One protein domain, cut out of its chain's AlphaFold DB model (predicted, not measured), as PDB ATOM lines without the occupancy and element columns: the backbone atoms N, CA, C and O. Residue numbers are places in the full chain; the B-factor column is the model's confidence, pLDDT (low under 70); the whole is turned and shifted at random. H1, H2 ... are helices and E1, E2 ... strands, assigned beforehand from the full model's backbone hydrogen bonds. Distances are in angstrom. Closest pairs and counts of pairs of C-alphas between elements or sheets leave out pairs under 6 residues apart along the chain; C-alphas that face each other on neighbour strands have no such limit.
ATOM      1  N   GLY A  20       5.872 -27.449 -28.708       54.91
ATOM      2  CA  GLY A  20       6.174 -27.405 -27.279       54.91
ATOM      3  C   GLY A  20       7.386 -28.263 -26.928       54.91
ATOM      4  O   GLY A  20       7.856 -29.054 -27.751       54.91
ATOM      5  N   ASN A  21       7.877 -28.122 -25.695       63.28
ATOM      6  CA  ASN A  21       8.877 -29.043 -25.165       63.28
ATOM      7  C   ASN A  21       8.311 -30.469 -25.235       63.28
ATOM      8  O   ASN A  21       7.274 -30.746 -24.638       63.28
ATOM      9  N   LYS A  22       8.962 -31.359 -25.987       75.19
ATOM     10  CA  LYS A  22       8.563 -32.772 -26.089       75.19
ATOM     11  C   LYS A  22       9.616 -33.627 -25.413       75.19
ATOM     12  O   LYS A  22      10.793 -33.447 -25.712       75.19
ATOM     13  N   LYS A  23       9.194 -34.545 -24.546       80.94
ATOM     14  CA  LYS A  23      10.034 -35.614 -23.998       80.94
ATOM     15  C   LYS A  23       9.554 -36.950 -24.562       80.94
ATOM     16  O   LYS A  23       8.360 -37.128 -24.782       80.94
ATOM     17  N   PHE A  24      10.499 -37.823 -24.868       85.25
ATOM     18  CA  PHE A  24      10.280 -39.150 -25.422       85.25
ATOM     19  C   PHE A  24      11.053 -40.134 -24.563       85.25
ATOM     20  O   PHE A  24      12.285 -40.045 -24.505       85.25
ATOM     21  N   ASP A  25      10.341 -41.052 -23.925       86.19
ATOM     22  CA  ASP A  25      10.971 -42.093 -23.126       86.19
ATOM     23  C   ASP A  25      11.792 -43.015 -24.005       86.19
ATOM     24  O   ASP A  25      11.400 -43.385 -25.114       86.19
ATOM     25  N   LEU A  26      12.979 -43.325 -23.504       90.50
ATOM     26  CA  LEU A  26      13.889 -44.280 -24.110       90.50
ATOM     27  C   LEU A  26      14.101 -45.490 -23.211       90.50
ATOM     28  O   LEU A  26      14.368 -46.565 -23.732       90.50
ATOM     29  N   TYR A  27      13.961 -45.311 -21.901       94.69
ATOM     30  CA  TYR A  27      14.006 -46.383 -20.925       94.69
ATOM     31  C   TYR A  27      12.612 -46.983 -20.735       94.69
ATOM     32  O   TYR A  27      11.652 -46.249 -20.503       94.69
ATOM     33  N   GLN A  28      12.495 -48.301 -20.858       91.50
ATOM     34  CA  GLN A  28      11.261 -49.072 -20.672       91.50
ATOM     35  C   GLN A  28      11.413 -50.173 -19.611       91.50
ATOM     36  O   GLN A  28      10.438 -50.845 -19.277       91.50
ATOM     37  N   GLY A  29      12.622 -50.389 -19.095       91.69
ATOM     38  CA  GLY A  29      12.903 -51.350 -18.033       91.69
ATOM     39  C   GLY A  29      14.345 -51.838 -18.067       91.69
ATOM     40  O   GLY A  29      15.130 -51.464 -18.939       91.69
ATOM     41  N   SER A  30      14.688 -52.716 -17.126       92.44
ATOM     42  CA  SER A  30      16.066 -53.168 -16.901       92.44
ATOM     43  C   SER A  30      16.733 -53.815 -18.121       92.44
ATOM     44  O   SER A  30      17.956 -53.846 -18.197       92.44
ATOM     45  N   GLN A  31      15.961 -54.314 -19.092       93.19
ATOM     46  CA  GLN A  31      16.483 -54.834 -20.363       93.19
ATOM     47  C   GLN A  31      17.187 -53.773 -21.229       93.19
ATOM     48  O   GLN A  31      17.998 -54.129 -22.081       93.19
ATOM     49  N   ASP A  32      16.898 -52.486 -21.010       94.69
ATOM     50  CA  ASP A  32      17.525 -51.367 -21.725       94.69
ATOM     51  C   ASP A  32      18.837 -50.911 -21.063       94.69
ATOM     52  O   ASP A  32      19.495 -49.980 -21.543       94.69
ATOM     53  N   ILE A  33      19.224 -51.535 -19.945       97.56
ATOM     54  CA  ILE A  33      20.504 -51.288 -19.285       97.56
ATOM     55  C   ILE A  33      21.580 -52.059 -20.042       97.56
ATOM     56  O   ILE A  33      21.643 -53.289 -20.022       97.56
ATOM     57  N   LYS A  34      22.469 -51.323 -20.707       97.94
ATOM     58  CA  LYS A  34      23.641 -51.902 -21.348       97.94
ATOM     59  C   LYS A  34      24.696 -52.200 -20.290       97.94
ATOM     60  O   LYS A  34      25.201 -51.287 -19.645       97.94
ATOM     61  N   ILE A  35      25.081 -53.466 -20.198       97.81
ATOM     62  CA  ILE A  35      26.123 -53.952 -19.294       97.81
ATOM     63  C   ILE A  35      27.419 -54.116 -20.087       97.81
ATOM     64  O   ILE A  35      27.443 -54.782 -21.122       97.81
ATOM     65  N   THR A  36      28.500 -53.502 -19.621       97.44
ATOM     66  CA  THR A  36      29.850 -53.677 -20.168       97.44
ATOM     67  C   THR A  36      30.783 -54.066 -19.032       97.44
ATOM     68  O   THR A  36      30.844 -53.361 -18.030       97.44
ATOM     69  N   ARG A  37      31.519 -55.168 -19.195       95.38
ATOM     70  CA  ARG A  37      32.595 -55.570 -18.283       95.38
ATOM     71  C   ARG A  37      33.934 -55.459 -18.997       95.38
ATOM     72  O   ARG A  37      34.030 -55.781 -20.183       95.38
ATOM     73  N   LYS A  38      34.946 -54.973 -18.291       94.75
ATOM     74  CA  LYS A  38      36.330 -54.899 -18.763       94.75
ATOM     75  C   LYS A  38      37.245 -55.320 -17.631       94.75
ATOM     76  O   LYS A  38      36.970 -54.998 -16.482       94.75
ATOM     77  N   SER A  39      38.340 -55.982 -17.967       93.69
ATOM     78  CA  SER A  39      39.416 -56.224 -17.021       93.69
ATOM     79  C   SER A  39      40.725 -55.697 -17.578       93.69
ATOM     80  O   SER A  39      40.960 -55.765 -18.786       93.69
ATOM     81  N   ASN A  96      36.264 -53.710 -14.120       93.75
ATOM     82  CA  ASN A  96      35.378 -52.576 -14.288       93.75
ATOM     83  C   ASN A  96      34.031 -53.054 -14.828       93.75
ATOM     84  O   ASN A  96      33.963 -53.726 -15.862       93.75
ATOM     85  N   MET A  97      32.960 -52.669 -14.143       96.00
ATOM     86  CA  MET A  97      31.588 -52.849 -14.588       96.00
ATOM     87  C   MET A  97      30.981 -51.477 -14.861       96.00
ATOM     88  O   MET A  97      30.842 -50.646 -13.963       96.00
ATOM     89  N   GLN A  98      30.540 -51.293 -16.101       97.44
ATOM     90  CA  GLN A  98      29.766 -50.139 -16.525       97.44
ATOM     91  C   GLN A  98      28.345 -50.569 -16.900       97.44
ATOM     92  O   GLN A  98      28.147 -51.372 -17.815       97.44
ATOM     93  N   LEU A  99      27.358 -49.989 -16.223       98.12
ATOM     94  CA  LEU A  99      25.949 -50.026 -16.596       98.12
ATOM     95  C   LEU A  99      25.582 -48.678 -17.205       98.12
ATOM     96  O   LEU A  99      25.904 -47.639 -16.635       98.12
ATOM     97  N   GLU A 100      24.921 -48.672 -18.355       97.81
ATOM     98  CA  GLU A 100      24.515 -47.433 -19.013       97.81
ATOM     99  C   GLU A 100      23.135 -47.563 -19.643       97.81
ATOM    100  O   GLU A 100      22.833 -48.545 -20.322       97.81
ATOM    101  N   THR A 101      22.307 -46.538 -19.469       97.31
ATOM    102  CA  THR A 101      21.033 -46.434 -20.169       97.31
ATOM    103  C   THR A 101      20.695 -44.988 -20.493       97.31
ATOM    104  O   THR A 101      21.347 -44.028 -20.080       97.31
ATOM    105  N   SER A 102      19.663 -44.825 -21.305       95.50
ATOM    106  CA  SER A 102      19.124 -43.528 -21.670       95.50
ATOM    107  C   SER A 102      17.709 -43.409 -21.169       95.50
ATOM    108  O   SER A 102      16.853 -44.163 -21.607       95.50
ATOM    109  N   LEU A 103      17.465 -42.414 -20.328       94.19
ATOM    110  CA  LEU A 103      16.169 -42.223 -19.692       94.19
ATOM    111  C   LEU A 103      15.151 -41.705 -20.709       94.19
ATOM    112  O   LEU A 103      14.157 -42.357 -21.019       94.19
ATOM    113  N   TYR A 104      15.442 -40.545 -21.294       90.56
ATOM    114  CA  TYR A 104      14.574 -39.897 -22.269       90.56
ATOM    115  C   TYR A 104      15.371 -38.983 -23.201       90.56
ATOM    116  O   TYR A 104      16.460 -38.493 -22.883       90.56
ATOM    117  N   LYS A 105      14.801 -38.728 -24.377       89.88
ATOM    118  CA  LYS A 105      15.194 -37.636 -25.271       89.88
ATOM    119  C   LYS A 105      14.221 -36.491 -25.120       89.88
ATOM    120  O   LYS A 105      13.036 -36.706 -24.894       89.88
ATOM    121  N   TYR A 106      14.700 -35.272 -25.301       83.88
ATOM    122  CA  TYR A 106      13.839 -34.104 -25.299       83.88
ATOM    123  C   TYR A 106      14.152 -33.172 -26.460       83.88
ATOM    124  O   TYR A 106      15.267 -33.124 -26.976       83.88
ATOM    125  N   ARG A 107      13.142 -32.408 -26.864       79.25
ATOM    126  CA  ARG A 107      13.260 -31.284 -27.786       79.25
ATOM    127  C   ARG A 107      12.797 -30.034 -27.059       79.25
ATOM    128  O   ARG A 107      11.657 -29.994 -26.602       79.25
ATOM    129  N   LYS A 108      13.682 -29.047 -26.943       72.69
ATOM    130  CA  LYS A 108      13.388 -27.718 -26.415       72.69
ATOM    131  C   LYS A 108      12.676 -26.898 -27.491       72.69
ATOM    132  O   LYS A 108      13.003 -26.979 -28.677       72.69
ATOM    133  N   ASN A 109      11.693 -26.106 -27.084       68.06
ATOM    134  CA  ASN A 109      11.095 -25.108 -27.955       68.06
ATOM    135  C   ASN A 109      12.134 -24.008 -28.215       68.06
ATOM    136  O   ASN A 109      12.694 -23.452 -27.272       68.06
ATOM    137  N   ILE A 110      12.358 -23.701 -29.496       64.44
ATOM    138  CA  ILE A 110      13.319 -22.700 -29.986       64.44
ATOM    139  C   ILE A 110      13.086 -21.336 -29.323       64.44
ATOM    140  O   ILE A 110      14.033 -20.617 -29.026       64.44
ATOM    141  N   PHE A 111      11.831 -20.976 -29.058       58.38
ATOM    142  CA  PHE A 111      11.499 -19.698 -28.436       58.38
ATOM    143  C   PHE A 111      11.782 -19.688 -26.937       58.38
ATOM    144  O   PHE A 111      12.198 -18.662 -26.420       58.38
ATOM    145  N   THR A 112      11.600 -20.805 -26.226       57.56
ATOM    146  CA  THR A 112      11.923 -20.867 -24.791       57.56
ATOM    147  C   THR A 112      13.412 -21.072 -24.555       57.56
ATOM    148  O   THR A 112      13.942 -20.502 -23.617       57.56
ATOM    149  N   SER A 113      14.116 -21.813 -25.415       55.22
ATOM    150  CA  SER A 113      15.555 -22.074 -25.266       55.22
ATOM    151  C   SER A 113      16.431 -20.830 -25.409       55.22
ATOM    152  O   SER A 113      17.549 -20.832 -24.914       55.22
ATOM    153  N   ILE A 114      15.937 -19.775 -26.067       52.84
ATOM    154  CA  ILE A 114      16.628 -18.480 -26.171       52.84
ATOM    155  C   ILE A 114      16.550 -17.689 -24.850       52.84
ATOM    156  O   ILE A 114      17.432 -16.883 -24.574       52.84
ATOM    157  N   TYR A 115      15.524 -17.927 -24.022       45.00
ATOM    158  CA  TYR A 115      15.270 -17.163 -22.790       45.00
ATOM    159  C   TYR A 115      15.400 -17.980 -21.499       45.00
ATOM    160  O   TYR A 115      15.505 -17.394 -20.425       45.00
ATOM    161  N   SER A 116      15.398 -19.313 -21.571       49.38
ATOM    162  CA  SER A 116      15.573 -20.187 -20.417       49.38
ATOM    163  C   SER A 116      16.722 -21.170 -20.627       49.38
ATOM    164  O   SER A 116      16.685 -22.054 -21.488       49.38
ATOM    165  N   ASN A 117      17.721 -21.072 -19.746       51.81
ATOM    166  CA  ASN A 117      18.585 -22.195 -19.399       51.81
ATOM    167  C   ASN A 117      17.715 -23.223 -18.661       51.81
ATOM    168  O   ASN A 117      17.744 -23.322 -17.439       51.81
ATOM    169  N   HIS A 118      16.844 -23.933 -19.392       59.03
ATOM    170  CA  HIS A 118      16.124 -25.071 -18.823       59.03
ATOM    171  C   HIS A 118      17.153 -26.160 -18.553       59.03
ATOM    172  O   HIS A 118      17.542 -26.911 -19.458       59.03
ATOM    173  N   ASP A 119      17.646 -26.149 -17.326       70.69
ATOM    174  CA  ASP A 119      18.597 -27.103 -16.812       70.69
ATOM    175  C   ASP A 119      17.838 -28.383 -16.447       70.69
ATOM    176  O   ASP A 119      17.147 -28.470 -15.429       70.69
ATOM    177  N   ASN A 120      17.931 -29.387 -17.319       78.12
ATOM    178  CA  ASN A 120      17.277 -30.668 -17.078       78.12
ATOM    179  C   ASN A 120      17.865 -31.394 -15.868       78.12
ATOM    180  O   ASN A 120      17.167 -32.220 -15.286       78.12
ATOM    181  N   THR A 121      19.101 -31.089 -15.459       82.81
ATOM    182  CA  THR A 121      19.661 -31.670 -14.236       82.81
ATOM    183  C   THR A 121      18.947 -31.145 -13.002       82.81
ATOM    184  O   THR A 121      18.728 -31.916 -12.081       82.81
ATOM    185  N   VAL A 122      18.468 -29.896 -12.994       85.88
ATOM    186  CA  VAL A 122      17.625 -29.381 -11.897       85.88
ATOM    187  C   VAL A 122      16.292 -30.124 -11.841       85.88
ATOM    188  O   VAL A 122      15.795 -30.439 -10.766       85.88
ATOM    189  N   GLU A 123      15.705 -30.441 -12.992       86.50
ATOM    190  CA  GLU A 123      14.459 -31.204 -13.027       86.50
ATOM    191  C   GLU A 123      14.647 -32.646 -12.537       86.50
ATOM    192  O   GLU A 123      13.824 -33.130 -11.767       86.50
ATOM    193  N   ILE A 124      15.739 -33.302 -12.937       90.75
ATOM    194  CA  ILE A 124      16.106 -34.640 -12.456       90.75
ATOM    195  C   ILE A 124      16.411 -34.604 -10.952       90.75
ATOM    196  O   ILE A 124      15.923 -35.457 -10.214       90.75
ATOM    197  N   LEU A 125      17.159 -33.599 -10.488       92.00
ATOM    198  CA  LEU A 125      17.470 -33.386  -9.077       92.00
ATOM    199  C   LEU A 125      16.185 -33.273  -8.253       92.00
ATOM    200  O   LEU A 125      15.984 -34.053  -7.328       92.00
ATOM    201  N   ASN A 126      15.262 -32.400  -8.660       90.56
ATOM    202  CA  ASN A 126      13.973 -32.223  -7.990       90.56
ATOM    203  C   ASN A 126      13.105 -33.496  -8.002       90.56
ATOM    204  O   ASN A 126      12.263 -33.673  -7.122       90.56
ATOM    205  N   SER A 127      13.250 -34.368  -9.009       91.19
ATOM    206  CA  SER A 127      12.584 -35.676  -9.015       91.19
ATOM    207  C   SER A 127      13.157 -36.602  -7.944       91.19
ATOM    208  O   SER A 127      12.394 -37.315  -7.300       91.19
ATOM    209  N   LEU A 128      14.474 -36.577  -7.742       93.12
ATOM    210  CA  LEU A 128      15.185 -37.453  -6.812       93.12
ATOM    211  C   LEU A 128      15.132 -36.970  -5.358       93.12
ATOM    212  O   LEU A 128      14.977 -37.794  -4.466       93.12
ATOM    213  N   GLU A 129      15.174 -35.659  -5.106       91.38
ATOM    214  CA  GLU A 129      15.136 -35.072  -3.753       91.38
ATOM    215  C   GLU A 129      13.848 -35.390  -2.972       91.38
ATOM    216  O   GLU A 129      13.795 -35.247  -1.752       91.38
ATOM    217  N   LYS A 130      12.798 -35.861  -3.657       90.94
ATOM    218  CA  LYS A 130      11.555 -36.337  -3.030       90.94
ATOM    219  C   LYS A 130      11.727 -37.664  -2.285       90.94
ATOM    220  O   LYS A 130      10.852 -38.028  -1.499       90.94
ATOM    221  N   TYR A 131      12.810 -38.390  -2.548       92.44
ATOM    222  CA  TYR A 131      13.068 -39.718  -2.009       92.44
ATOM    223  C   TYR A 131      14.152 -39.633  -0.921       92.44
ATOM    224  O   TYR A 131      15.321 -39.417  -1.239       92.44
ATOM    225  N   PRO A 132      13.800 -39.791   0.370       90.56
ATOM    226  CA  PRO A 132      14.733 -39.578   1.483       90.56
ATOM    227  C   PRO A 132      15.843 -40.636   1.569       90.56
ATOM    228  O   PRO A 132      16.832 -40.452   2.278       90.56
ATOM    229  N   ASP A 133      15.676 -41.764   0.883       93.44
ATOM    230  CA  ASP A 133      16.660 -42.832   0.761       93.44
ATOM    231  C   ASP A 133      17.688 -42.588  -0.354       93.44
ATOM    232  O   ASP A 133      18.622 -43.385  -0.484       93.44
ATOM    233  N   ILE A 134      17.559 -41.486  -1.108       94.50
ATOM    234  CA  ILE A 134      18.473 -41.082  -2.179       94.50
ATOM    235  C   ILE A 134      19.258 -39.843  -1.753       94.50
ATOM    236  O   ILE A 134      18.691 -38.786  -1.494       94.50
ATOM    237  N   GLU A 135      20.586 -39.952  -1.720       94.50
ATOM    238  CA  GLU A 135      21.469 -38.790  -1.574       94.50
ATOM    239  C   GLU A 135      22.050 -38.456  -2.945       94.50
ATOM    240  O   GLU A 135      22.777 -39.260  -3.534       94.50
ATOM    241  N   VAL A 136      21.726 -37.268  -3.451       93.81
ATOM    242  CA  VAL A 136      22.147 -36.780  -4.766       93.81
ATOM    243  C   VAL A 136      22.899 -35.463  -4.610       93.81
ATOM    244  O   VAL A 136      22.544 -34.617  -3.794       93.81
ATOM    245  N   TYR A 137      23.957 -35.290  -5.393       89.12
ATOM    246  CA  TYR A 137      24.754 -34.070  -5.429       89.12
ATOM    247  C   TYR A 137      24.869 -33.573  -6.865       89.12
ATOM    248  O   TYR A 137      25.224 -34.329  -7.768       89.12
ATOM    249  N   LYS A 138      24.605 -32.284  -7.083       88.69
ATOM    250  CA  LYS A 138      24.816 -31.653  -8.384       88.69
ATOM    251  C   LYS A 138      26.275 -31.247  -8.537       88.69
ATOM    252  O   LYS A 138      26.771 -30.423  -7.774       88.69
ATOM    253  N   GLU A 139      26.950 -31.798  -9.539       82.69
ATOM    254  CA  GLU A 139      28.334 -31.431  -9.834       82.69
ATOM    255  C   GLU A 139      28.428 -30.136 -10.626       82.69
ATOM    256  O   GLU A 139      29.178 -29.229 -10.272       82.69
ATOM    257  N   ASN A 140      27.690 -30.084 -11.726       83.44
ATOM    258  CA  ASN A 140      27.684 -28.984 -12.676       83.44
ATOM    259  C   ASN A 140      26.310 -28.930 -13.360       83.44
ATOM    260  O   ASN A 140      25.388 -29.652 -12.986       83.44
ATOM    261  N   GLU A 141      26.144 -28.052 -14.345       79.38
ATOM    262  CA  GLU A 141      24.867 -27.871 -15.056       79.38
ATOM    263  C   GLU A 141      24.413 -29.105 -15.852       79.38
ATOM    264  O   GLU A 141      23.246 -29.197 -16.214       79.38
ATOM    265  N   ASN A 142      25.308 -30.057 -16.122       84.94
ATOM    266  CA  ASN A 142      25.039 -31.205 -16.988       84.94
ATOM    267  C   ASN A 142      25.138 -32.554 -16.268       84.94
ATOM    268  O   ASN A 142      24.741 -33.553 -16.862       84.94
ATOM    269  N   SER A 143      25.602 -32.600 -15.014       88.94
ATOM    270  CA  SER A 143      25.846 -33.854 -14.291       88.94
ATOM    271  C   SER A 143      25.414 -33.807 -12.825       88.94
ATOM    272  O   SER A 143      25.709 -32.866 -12.081       88.94
ATOM    273  N   LEU A 144      24.763 -34.889 -12.406       93.88
ATOM    274  CA  LEU A 144      24.422 -35.228 -11.030       93.88
ATOM    275  C   LEU A 144      25.148 -36.513 -10.631       93.88
ATOM    276  O   LEU A 144      25.319 -37.409 -11.458       93.88
ATOM    277  N   TYR A 145      25.484 -36.624  -9.353       94.44
ATOM    278  CA  TYR A 145      26.022 -37.829  -8.741       94.44
ATOM    279  C   TYR A 145      25.032 -38.416  -7.746       94.44
ATOM    280  O   TYR A 145      24.515 -37.693  -6.892       94.44
ATOM    281  N   ILE A 146      24.807 -39.725  -7.819       95.25
ATOM    282  CA  ILE A 146      24.074 -40.471  -6.798       95.25
ATOM    283  C   ILE A 146      25.098 -40.987  -5.796       95.25
ATOM    284  O   ILE A 146      25.895 -41.862  -6.108       95.25
ATOM    285  N   LYS A 147      25.091 -40.441  -4.584       92.88
ATOM    286  CA  LYS A 147      26.017 -40.832  -3.514       92.88
ATOM    287  C   LYS A 147      25.471 -41.984  -2.678       92.88
ATOM    288  O   LYS A 147      26.236 -42.783  -2.136       92.88
ATOM    289  N   LYS A 148      24.146 -42.074  -2.561       93.12
ATOM    290  CA  LYS A 148      23.482 -43.107  -1.768       93.12
ATOM    291  C   LYS A 148      22.131 -43.480  -2.363       93.12
ATOM    292  O   LYS A 148      21.389 -42.598  -2.782       93.12
ATOM    293  N   TYR A 149      21.814 -44.770  -2.318       92.62
ATOM    294  CA  TYR A 149      20.465 -45.303  -2.495       92.62
ATOM    295  C   TYR A 149      20.247 -46.444  -1.500       92.62
ATOM    296  O   TYR A 149      20.874 -47.501  -1.619       92.62
ATOM    297  N   GLN A 150      19.365 -46.242  -0.519       90.38
ATOM    298  CA  GLN A 150      19.149 -47.186   0.587       90.38
ATOM    299  C   GLN A 150      20.474 -47.495   1.310       90.38
ATOM    300  O   GLN A 150      21.140 -46.572   1.778       90.38
ATOM    301  N   ASP A 151      20.881 -48.759   1.389       88.00
ATOM    302  CA  ASP A 151      22.145 -49.162   2.014       88.00
ATOM    303  C   ASP A 151      23.349 -49.062   1.062       88.00
ATOM    304  O   ASP A 151      24.497 -49.149   1.498       88.00
ATOM    305  N   ASN A 152      23.111 -48.816  -0.231       86.75
ATOM    306  CA  ASN A 152      24.172 -48.664  -1.221       86.75
ATOM    307  C   ASN A 152      24.802 -47.283  -1.095       86.75
ATOM    308  O   ASN A 152      24.110 -46.264  -1.186       86.75
ATOM    309  N   ARG A 153      26.121 -47.259  -0.928       88.56
ATOM    310  CA  ARG A 153      26.934 -46.048  -1.006       88.56
ATOM    311  C   ARG A 153      27.828 -46.145  -2.227       88.56
ATOM    312  O   ARG A 153      28.456 -47.174  -2.444       88.56
ATOM    313  N   PHE A 154      27.876 -45.063  -2.980       88.88
ATOM    314  CA  PHE A 154      28.656 -44.948  -4.200       88.88
ATOM    315  C   PHE A 154      29.783 -43.953  -3.960       88.88
ATOM    316  O   PHE A 154      29.570 -42.927  -3.295       88.88
ATOM    317  N   ASN A 155      30.970 -44.215  -4.509       84.44
ATOM    318  CA  ASN A 155      31.951 -43.145  -4.604       84.44
ATOM    319  C   ASN A 155      31.407 -42.072  -5.543       84.44
ATOM    320  O   ASN A 155      30.547 -42.329  -6.388       84.44
ATOM    321  N   LYS A 156      31.911 -40.846  -5.390       75.62
ATOM    322  CA  LYS A 156      31.372 -39.678  -6.090       75.62
ATOM    323  C   LYS A 156      31.233 -39.919  -7.595       75.62
ATOM    324  O   LYS A 156      30.224 -39.537  -8.157       75.62
ATOM    325  N   THR A 157      32.202 -40.574  -8.227       81.12
ATOM    326  CA  THR A 157      32.236 -40.814  -9.677       81.12
ATOM    327  C   THR A 157      31.504 -42.072 -10.137       81.12
ATOM    328  O   THR A 157      31.348 -42.261 -11.343       81.12
ATOM    329  N   ASP A 158      31.069 -42.932  -9.216       90.62
ATOM    330  CA  ASP A 158      30.590 -44.268  -9.572       90.62
ATOM    331  C   ASP A 158      29.201 -44.223 -10.188       90.62
ATOM    332  O   ASP A 158      28.890 -45.037 -11.045       90.62
ATOM    333  N   TYR A 159      28.353 -43.282  -9.778       95.88
ATOM    334  CA  TYR A 159      26.977 -43.230 -10.248       95.88
ATOM    335  C   TYR A 159      26.607 -41.818 -10.683       95.88
ATOM    336  O   TYR A 159      26.445 -40.909  -9.870       95.88
ATOM    337  N   THR A 160      26.450 -41.651 -11.995       95.56
ATOM    338  CA  THR A 160      26.123 -40.386 -12.648       95.56
ATOM    339  C   THR A 160      24.769 -40.413 -13.338       95.56
ATOM    340  O   THR A 160      24.387 -41.391 -13.983       95.56
ATOM    341  N   VAL A 161      24.077 -39.278 -13.276       95.19
ATOM    342  CA  VAL A 161      22.987 -38.946 -14.191       95.19
ATOM    343  C   VAL A 161      23.365 -37.657 -14.898       95.19
ATOM    344  O   VAL A 161      23.543 -36.624 -14.254       95.19
ATOM    345  N   SER A 162      23.494 -37.704 -16.216       92.44
ATOM    346  CA  SER A 162      23.866 -36.552 -17.026       92.44
ATOM    347  C   SER A 162      22.745 -36.134 -17.965       92.44
ATOM    348  O   SER A 162      21.941 -36.948 -18.429       92.44
ATOM    349  N   SER A 163      22.681 -34.838 -18.258       89.62
ATOM    350  CA  SER A 163      21.858 -34.306 -19.331       89.62
ATOM    351  C   SER A 163      22.717 -33.550 -20.324       89.62
ATOM    352  O   SER A 163      23.291 -32.510 -20.022       89.62
ATOM    353  N   GLU A 164      22.746 -34.062 -21.545       86.75
ATOM    354  CA  GLU A 164      23.421 -33.423 -22.660       86.75
ATOM    355  C   GLU A 164      22.399 -32.672 -23.509       86.75
ATOM    356  O   GLU A 164      21.252 -33.111 -23.680       86.75
ATOM    357  N   SER A 165      22.811 -31.529 -24.054       81.31
ATOM    358  CA  SER A 165      22.001 -30.747 -24.982       81.31
ATOM    359  C   SER A 165      22.781 -30.432 -26.253       81.31
ATOM    360  O   SER A 165      23.922 -29.984 -26.210       81.31
ATOM    361  N   ASP A 166      22.142 -30.669 -27.391       78.50
ATOM    362  CA  ASP A 166      22.576 -30.232 -28.706       78.50
ATOM    363  C   ASP A 166      21.856 -28.921 -29.033       78.50
ATOM    364  O   ASP A 166      20.668 -28.888 -29.389       78.50
ATOM    365  N   SER A 167      22.591 -27.821 -28.882       73.00
ATOM    366  CA  SER A 167      22.089 -26.469 -29.115       73.00
ATOM    367  C   SER A 167      21.725 -26.213 -30.577       73.00
ATOM    368  O   SER A 167      20.833 -25.407 -30.840       73.00
ATOM    369  N   LYS A 168      22.343 -26.920 -31.534       73.06
ATOM    370  CA  LYS A 168      22.081 -26.749 -32.969       73.06
ATOM    371  C   LYS A 168      20.695 -27.258 -33.348       73.06
ATOM    372  O   LYS A 168      20.020 -26.650 -34.180       73.06
ATOM    373  N   TYR A 169      20.267 -28.364 -32.745       69.12
ATOM    374  CA  TYR A 169      18.965 -28.975 -33.030       69.12
ATOM    375  C   TYR A 169      17.925 -28.729 -31.935       69.12
ATOM    376  O   TYR A 169      16.781 -29.170 -32.070       69.12
ATOM    377  N   PHE A 170      18.292 -27.996 -30.878       73.12
ATOM    378  CA  PHE A 170      17.470 -27.781 -29.685       73.12
ATOM    379  C   PHE A 170      16.955 -29.100 -29.109       73.12
ATOM    380  O   PHE A 170      15.817 -29.207 -28.656       73.12
ATOM    381  N   THR A 171      17.783 -30.135 -29.159       79.62
ATOM    382  CA  THR A 171      17.468 -31.461 -28.631       79.62
ATOM    383  C   THR A 171      18.417 -31.800 -27.509       79.62
ATOM    384  O   THR A 171      19.466 -31.190 -27.369       79.62
ATOM    385  N   GLY A 172      18.086 -32.800 -26.716       84.56
ATOM    386  CA  GLY A 172      19.044 -33.370 -25.794       84.56
ATOM    387  C   GLY A 172      18.581 -34.706 -25.262       84.56
ATOM    388  O   GLY A 172      17.551 -35.246 -25.679       84.56
ATOM    389  N   ARG A 173      19.384 -35.255 -24.364       90.31
ATOM    390  CA  ARG A 173      19.193 -36.591 -23.818       90.31
ATOM    391  C   ARG A 173      19.590 -36.596 -22.354       90.31
ATOM    392  O   ARG A 173      20.527 -35.903 -21.974       90.31
ATOM    393  N   ALA A 174      18.855 -37.353 -21.554       92.38
ATOM    394  CA  ALA A 174      19.282 -37.721 -20.216       92.38
ATOM    395  C   ALA A 174      19.817 -39.155 -20.248       92.38
ATOM    396  O   ALA A 174      19.162 -40.057 -20.785       92.38
ATOM    397  N   THR A 175      21.008 -39.344 -19.704       95.00
ATOM    398  CA  THR A 175      21.700 -40.629 -19.616       95.00
ATOM    399  C   THR A 175      22.053 -40.917 -18.175       95.00
ATOM    400  O   THR A 175      22.360 -40.015 -17.403       95.00
ATOM    401  N   GLU A 176      22.001 -42.188 -17.826       96.50
ATOM    402  CA  GLU A 176      22.326 -42.680 -16.501       96.50
ATOM    403  C   GLU A 176      23.434 -43.718 -16.635       96.50
ATOM    404  O   GLU A 176      23.397 -44.552 -17.548       96.50
ATOM    405  N   ARG A 177      24.432 -43.647 -15.753       97.44
ATOM    406  CA  ARG A 177      25.587 -44.539 -15.773       97.44
ATOM    407  C   ARG A 177      26.036 -44.904 -14.364       97.44
ATOM    408  O   ARG A 177      26.286 -44.020 -13.549       97.44
ATOM    409  N   VAL A 178      26.235 -46.200 -14.146       97.12
ATOM    410  CA  VAL A 178      26.990 -46.756 -13.018       97.12
ATOM    411  C   VAL A 178      28.325 -47.264 -13.562       97.12
ATOM    412  O   VAL A 178      28.338 -47.972 -14.563       97.12
ATOM    413  N   ASN A 179      29.442 -46.891 -12.954       95.06
ATOM    414  CA  ASN A 179      30.793 -47.263 -13.348       95.06
ATOM    415  C   ASN A 179      31.605 -47.602 -12.097       95.06
ATOM    416  O   ASN A 179      32.139 -46.708 -11.449       95.06
ATOM    417  N   VAL A 180      31.675 -48.887 -11.760       92.06
ATOM    418  CA  VAL A 180      32.328 -49.379 -10.542       92.06
ATOM    419  C   VAL A 180      33.546 -50.200 -10.930       92.06
ATOM    420  O   VAL A 180      33.487 -51.005 -11.862       92.06
ATOM    421  N   THR A 181      34.642 -50.012 -10.200       89.94
ATOM    422  CA  THR A 181      35.875 -50.776 -10.389       89.94
ATOM    423  C   THR A 181      36.227 -51.518  -9.106       89.94
ATOM    424  O   THR A 181      36.347 -50.914  -8.045       89.94
ATOM    425  N   HIS A 182      36.405 -52.833  -9.206       89.12
ATOM    426  CA  HIS A 182      37.032 -53.654  -8.179       89.12
ATOM    427  C   HIS A 182      38.505 -53.820  -8.523       89.12
ATOM    428  O   HIS A 182      38.844 -54.181  -9.648       89.12
ATOM    429  N   TYR A 183      39.385 -53.585  -7.557       88.00
ATOM    430  CA  TYR A 183      40.803 -53.869  -7.713       88.00
ATOM    431  C   TYR A 183      41.141 -55.139  -6.945       88.00
ATOM    432  O   TYR A 183      40.986 -55.193  -5.728       88.00
ATOM    433  N   SER A 184      41.586 -56.156  -7.676       87.81
ATOM    434  CA  SER A 184      42.060 -57.417  -7.130       87.81
ATOM    435  C   SER A 184      43.548 -57.329  -6.847       87.81
ATOM    436  O   SER A 184      44.367 -57.540  -7.742       87.81
ATOM    437  N   PHE A 185      43.873 -56.976  -5.605       83.06
ATOM    438  CA  PHE A 185      45.231 -57.050  -5.055       83.06
ATOM    439  C   PHE A 185      45.357 -58.193  -4.035       83.06
ATOM    440  O   PHE A 185      46.457 -58.640  -3.732       83.06
ATOM    441  N   MET A 186      44.233 -58.650  -3.472       77.56
ATOM    442  CA  MET A 186      44.155 -59.555  -2.320       77.56
ATOM    443  C   MET A 186      43.332 -60.811  -2.636       77.56
ATOM    444  O   MET A 186      42.869 -61.517  -1.738       77.56
ATOM    445  N   GLY A 187      43.139 -61.098  -3.925       71.88
ATOM    446  CA  GLY A 187      42.342 -62.225  -4.399       71.88
ATOM    447  C   GLY A 187      40.868 -61.897  -4.622       71.88
ATOM    448  O   GLY A 187      40.062 -62.819  -4.708       71.88
ATOM    449  N   GLU A 188      40.495 -60.619  -4.736       80.50
ATOM    450  CA  GLU A 188      39.167 -60.227  -5.202       80.50
ATOM    451  C   GLU A 188      38.900 -60.770  -6.616       80.50
ATOM    452  O   GLU A 188      39.815 -61.076  -7.389       80.50
ATOM    453  N   HIS A 189      37.629 -60.905  -6.971       85.88
ATOM    454  CA  HIS A 189      37.210 -61.475  -8.246       85.88
ATOM    455  C   HIS A 189      36.399 -60.465  -9.054       85.88
ATOM    456  O   HIS A 189      35.986 -59.420  -8.543       85.88
ATOM    457  N   ASP A 190      36.187 -60.791 -10.328       91.25
ATOM    458  CA  ASP A 190      35.248 -60.063 -11.177       91.25
ATOM    459  C   ASP A 190      33.844 -60.050 -10.552       91.25
ATOM    460  O   ASP A 190      33.504 -60.895  -9.719       91.25
ATOM    461  N   PHE A 191      33.018 -59.103 -10.991       92.44
ATOM    462  CA  PHE A 191      31.639 -58.969 -10.551       92.44
ATOM    463  C   PHE A 191      30.856 -60.248 -10.843       92.44
ATOM    464  O   PHE A 191      30.715 -60.680 -11.994       92.44
ATOM    465  N   THR A 192      30.285 -60.814  -9.790       94.56
ATOM    466  CA  THR A 192      29.327 -61.909  -9.891       94.56
ATOM    467  C   THR A 192      28.051 -61.439 -10.587       94.56
ATOM    468  O   THR A 192      27.702 -60.254 -10.591       94.56
ATOM    469  N   ASP A 193      27.303 -62.375 -11.167       95.00
ATOM    470  CA  ASP A 193      26.026 -62.036 -11.798       95.00
ATOM    471  C   ASP A 193      25.013 -61.491 -10.788       95.00
ATOM    472  O   ASP A 193      24.217 -60.622 -11.136       95.00
ATOM    473  N   ASP A 194      25.079 -61.924  -9.528       96.00
ATOM    474  CA  ASP A 194      24.243 -61.388  -8.453       96.00
ATOM    475  C   ASP A 194      24.580 -59.926  -8.135       96.00
ATOM    476  O   ASP A 194      23.662 -59.114  -7.997       96.00
ATOM    477  N   GLU A 195      25.865 -59.557  -8.094       93.56
ATOM    478  CA  GLU A 195      26.293 -58.160  -7.927       93.56
ATOM    479  C   GLU A 195      25.839 -57.294  -9.102       93.56
ATOM    480  O   GLU A 195      25.259 -56.226  -8.905       93.56
ATOM    481  N   VAL A 196      26.030 -57.768 -10.335       95.50
ATOM    482  CA  VAL A 196      25.580 -57.028 -11.522       95.50
ATOM    483  C   VAL A 196      24.061 -56.872 -11.530       95.50
ATOM    484  O   VAL A 196      23.553 -55.774 -11.760       95.50
ATOM    485  N   ASN A 197      23.318 -57.932 -11.211       96.06
ATOM    486  CA  ASN A 197      21.862 -57.884 -11.102       96.06
ATOM    487  C   ASN A 197      21.399 -56.932  -9.995       96.06
ATOM    488  O   ASN A 197      20.371 -56.270 -10.143       96.06
ATOM    489  N   HIS A 198      22.137 -56.854  -8.889       95.38
ATOM    490  CA  HIS A 198      21.874 -55.904  -7.817       95.38
ATOM    491  C   HIS A 198      22.024 -54.458  -8.299       95.38
ATOM    492  O   HIS A 198      21.081 -53.678  -8.158       95.38
ATOM    493  N   TYR A 199      23.132 -54.113  -8.961       95.56
ATOM    494  CA  TYR A 199      23.313 -52.772  -9.527       95.56
ATOM    495  C   TYR A 199      22.273 -52.442 -10.608       95.56
ATOM    496  O   TYR A 199      21.732 -51.337 -10.606       95.56
ATOM    497  N   CYS A 200      21.905 -53.397 -11.470       96.88
ATOM    498  CA  CYS A 200      20.819 -53.217 -12.439       96.88
ATOM    499  C   CYS A 200      19.475 -52.917 -11.759       96.88
ATOM    500  O   CYS A 200      18.731 -52.062 -12.233       96.88
ATOM    501  N   LYS A 201      19.154 -53.578 -10.636       96.56
ATOM    502  CA  LYS A 201      17.928 -53.302  -9.865       96.56
ATOM    503  C   LYS A 201      17.950 -51.915  -9.235       96.56
ATOM    504  O   LYS A 201      16.928 -51.236  -9.240       96.56
ATOM    505  N   VAL A 202      19.089 -51.502  -8.683       96.31
ATOM    506  CA  VAL A 202      19.244 -50.151  -8.130       96.31
ATOM    507  C   VAL A 202      19.047 -49.108  -9.232       96.31
ATOM    508  O   VAL A 202      18.245 -48.189  -9.063       96.31
ATOM    509  N   MET A 203      19.699 -49.308 -10.379       97.00
ATOM    510  CA  MET A 203      19.585 -48.427 -11.536       97.00
ATOM    511  C   MET A 203      18.157 -48.359 -12.078       97.00
ATOM    512  O   MET A 203      17.639 -47.269 -12.289       97.00
ATOM    513  N   ASP A 204      17.464 -49.495 -12.187       96.94
ATOM    514  CA  ASP A 204      16.057 -49.533 -12.588       96.94
ATOM    515  C   ASP A 204      15.155 -48.728 -11.642       96.94
ATOM    516  O   ASP A 204      14.279 -47.982 -12.087       96.94
ATOM    517  N   LYS A 205      15.369 -48.820 -10.324       96.19
ATOM    518  CA  LYS A 205      14.578 -48.051  -9.354       96.19
ATOM    519  C   LYS A 205      14.805 -46.552  -9.480       96.19
ATOM    520  O   LYS A 205      13.833 -45.797  -9.489       96.19
ATOM    521  N   ILE A 206      16.055 -46.123  -9.611       96.19
ATOM    522  CA  ILE A 206      16.392 -44.703  -9.750       96.19
ATOM    523  C   ILE A 206      15.893 -44.164 -11.094       96.19
ATOM    524  O   ILE A 206      15.199 -43.147 -11.098       96.19
ATOM    525  N   SER A 207      16.124 -44.876 -12.201       96.06
ATOM    526  CA  SER A 207      15.542 -44.595 -13.521       96.06
ATOM    527  C   SER A 207      14.034 -44.329 -13.433       96.06
ATOM    528  O   SER A 207      13.549 -43.278 -13.862       96.06
ATOM    529  N   ASN A 208      13.281 -45.251 -12.821       94.94
ATOM    530  CA  ASN A 208      11.829 -45.131 -12.684       94.94
ATOM    531  C   ASN A 208      11.412 -43.953 -11.789       94.94
ATOM    532  O   ASN A 208      10.449 -43.255 -12.110       94.94
ATOM    533  N   ASN A 209      12.141 -43.681 -10.704       94.50
ATOM    534  CA  ASN A 209      11.893 -42.520  -9.844       94.50
ATOM    535  C   ASN A 209      12.119 -41.196 -10.592       94.50
ATOM    536  O   ASN A 209      11.305 -40.275 -10.478       94.50
ATOM    537  N   ILE A 210      13.175 -41.106 -11.410       93.50
ATOM    538  CA  ILE A 210      13.455 -39.928 -12.243       93.50
ATOM    539  C   ILE A 210      12.314 -39.697 -13.235       93.50
ATOM    540  O   ILE A 210      11.777 -38.588 -13.301       93.50
ATOM    541  N   LEU A 211      11.938 -40.730 -13.994       92.12
ATOM    542  CA  LEU A 211      10.886 -40.639 -15.010       92.12
ATOM    543  C   LEU A 211       9.535 -40.293 -14.375       92.12
ATOM    544  O   LEU A 211       8.870 -39.357 -14.819       92.12
ATOM    545  N   SER A 212       9.174 -40.965 -13.281       90.38
ATOM    546  CA  SER A 212       7.960 -40.675 -12.516       90.38
ATOM    547  C   SER A 212       7.914 -39.212 -12.068       90.38
ATOM    548  O   SER A 212       6.934 -38.514 -12.327       90.38
ATOM    549  N   GLY A 213       9.000 -38.694 -11.485       87.25
ATOM    550  CA  GLY A 213       9.064 -37.301 -11.040       87.25
ATOM    551  C   GLY A 213       9.003 -36.274 -12.177       87.25
ATOM    552  O   GLY A 213       8.505 -35.164 -11.972       87.25
ATOM    553  N   ILE A 214       9.456 -36.643 -13.380       84.75
ATOM    554  CA  ILE A 214       9.401 -35.794 -14.574       84.75
ATOM    555  C   ILE A 214       7.984 -35.712 -15.149       84.75
ATOM    556  O   ILE A 214       7.550 -34.621 -15.527       84.75
ATOM    557  N   TYR A 215       7.270 -36.836 -15.231       79.00
ATOM    558  CA  TYR A 215       5.957 -36.895 -15.883       79.00
ATOM    559  C   TYR A 215       4.778 -36.674 -14.935       79.00
ATOM    560  O   TYR A 215       3.751 -36.157 -15.366       79.00
ATOM    561  N   HIS A 216       4.921 -36.990 -13.649       65.88
ATOM    562  CA  HIS A 216       3.871 -36.821 -12.642       65.88
ATOM    563  C   HIS A 216       4.033 -35.533 -11.829       65.88
ATOM    564  O   HIS A 216       3.796 -35.522 -10.622       65.88
ATOM    565  N   LYS A 217       4.416 -34.426 -12.479       52.94
ATOM    566  CA  LYS A 217       4.269 -33.077 -11.908       52.94
ATOM    567  C   LYS A 217       2.775 -32.755 -11.740       52.94
ATOM    568  O   LYS A 217       2.195 -32.079 -12.583       52.94
TER     569      LYS A 217
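This is residues 20 to 39 and 96 to 217 of the 218 residues of an uncharacterized protein of Roseburia intestinalis (UniProt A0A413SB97). What is the main picture? One twisted sheet of seven strands curls round the long helix H3, and the shorter helix H2 packs on both the sheet and H3. The small helix H1 lies off the sheet near one end of the longest axis, while residues 184 to 189 stick out at the other end. What is it made of? The printed part has 142 residues, with three named helices and seven named strands, which follow each other along the chain as E1, E2, E3, H1, H2, E4, E5, E6, E7 and H3; the class is mixed, helices and strands, and the sheet is branched, its neighbour pairs E1 and E3, E2 and E3, E3 and E7, E4 and E5, E5 and E6, and E6 and E7 being antiparallel. It is compact, with a radius of gyration of the C-alphas of 16.1 A, and elongated, spanning 58 by 31 by 27 A.

Where are the strands? E7, residues 171 to 184, is 41.7 A long, and E3, residues 96 to 107, is 33.5 A. E1 is residues 22 to 25, with C-alpha 22 at (8.563, -32.772, -26.089), E2 34 to 39, E4 134 to 138, E5 143 to 149 and E6 159 to 166, the last 23.0 A long. Where are the helices? H1 is residues 110 to 113, H2 is 120 to 128, and H3 is 193 to 215, 32.4 A long, ending with C-alpha 215 at (5.957, -36.895, -15.883).

How is the sheet joined? E1 and E2 lie on one side of E3, with N 24 and O 105 2.8 A apart and N 36 and O 98 2.8 A apart; E7 lies on the other side, with N 99 and O 178 at 2.8 A. E4 E5 E6 E7 form a meander, each strand the antiparallel neighbour of the one before, with N 137 and O 145 at 2.9 A, N 144 and O 161 at 2.8 A, and N 160 and O 177 at 2.8 A. How do the helices stand? H3 is on the sheet, with Leu 103 and Ser 207 the closest C-alphas to E3 at 6.6 A. H2 is on the sheet over E6 at a height of 6.5 A, and runs along the strands at 26 degrees to E6 on the local plane. H2 touches residues 206 to 214 of H3 alone, the closest C-alphas being Ser 127 and Gly 213 at 4.4 A, only just about perpendicular at 72 degrees. What of H1 and the helix backbones? H1 is not on the sheet and is apart from H3. In H2 and H3 every O i to N i+4 pair is within hydrogen-bond range; H1 is too short for one, and its 1 O i to N i+3 pair is not within range.

How far does it reach? The C-alphas of Phe 111 and Gly 187, the two farthest apart, are 57.8 A from each other. Is anything missing or unsure? Residues 40 to 95 are not printed, and C-alphas 39 and 96 are 6.1 A apart across the cut; of the links printed whole, none is long. The model's pLDDT is under 70 at residues 20 to 21, 109 to 118, 169 and 216 to 217.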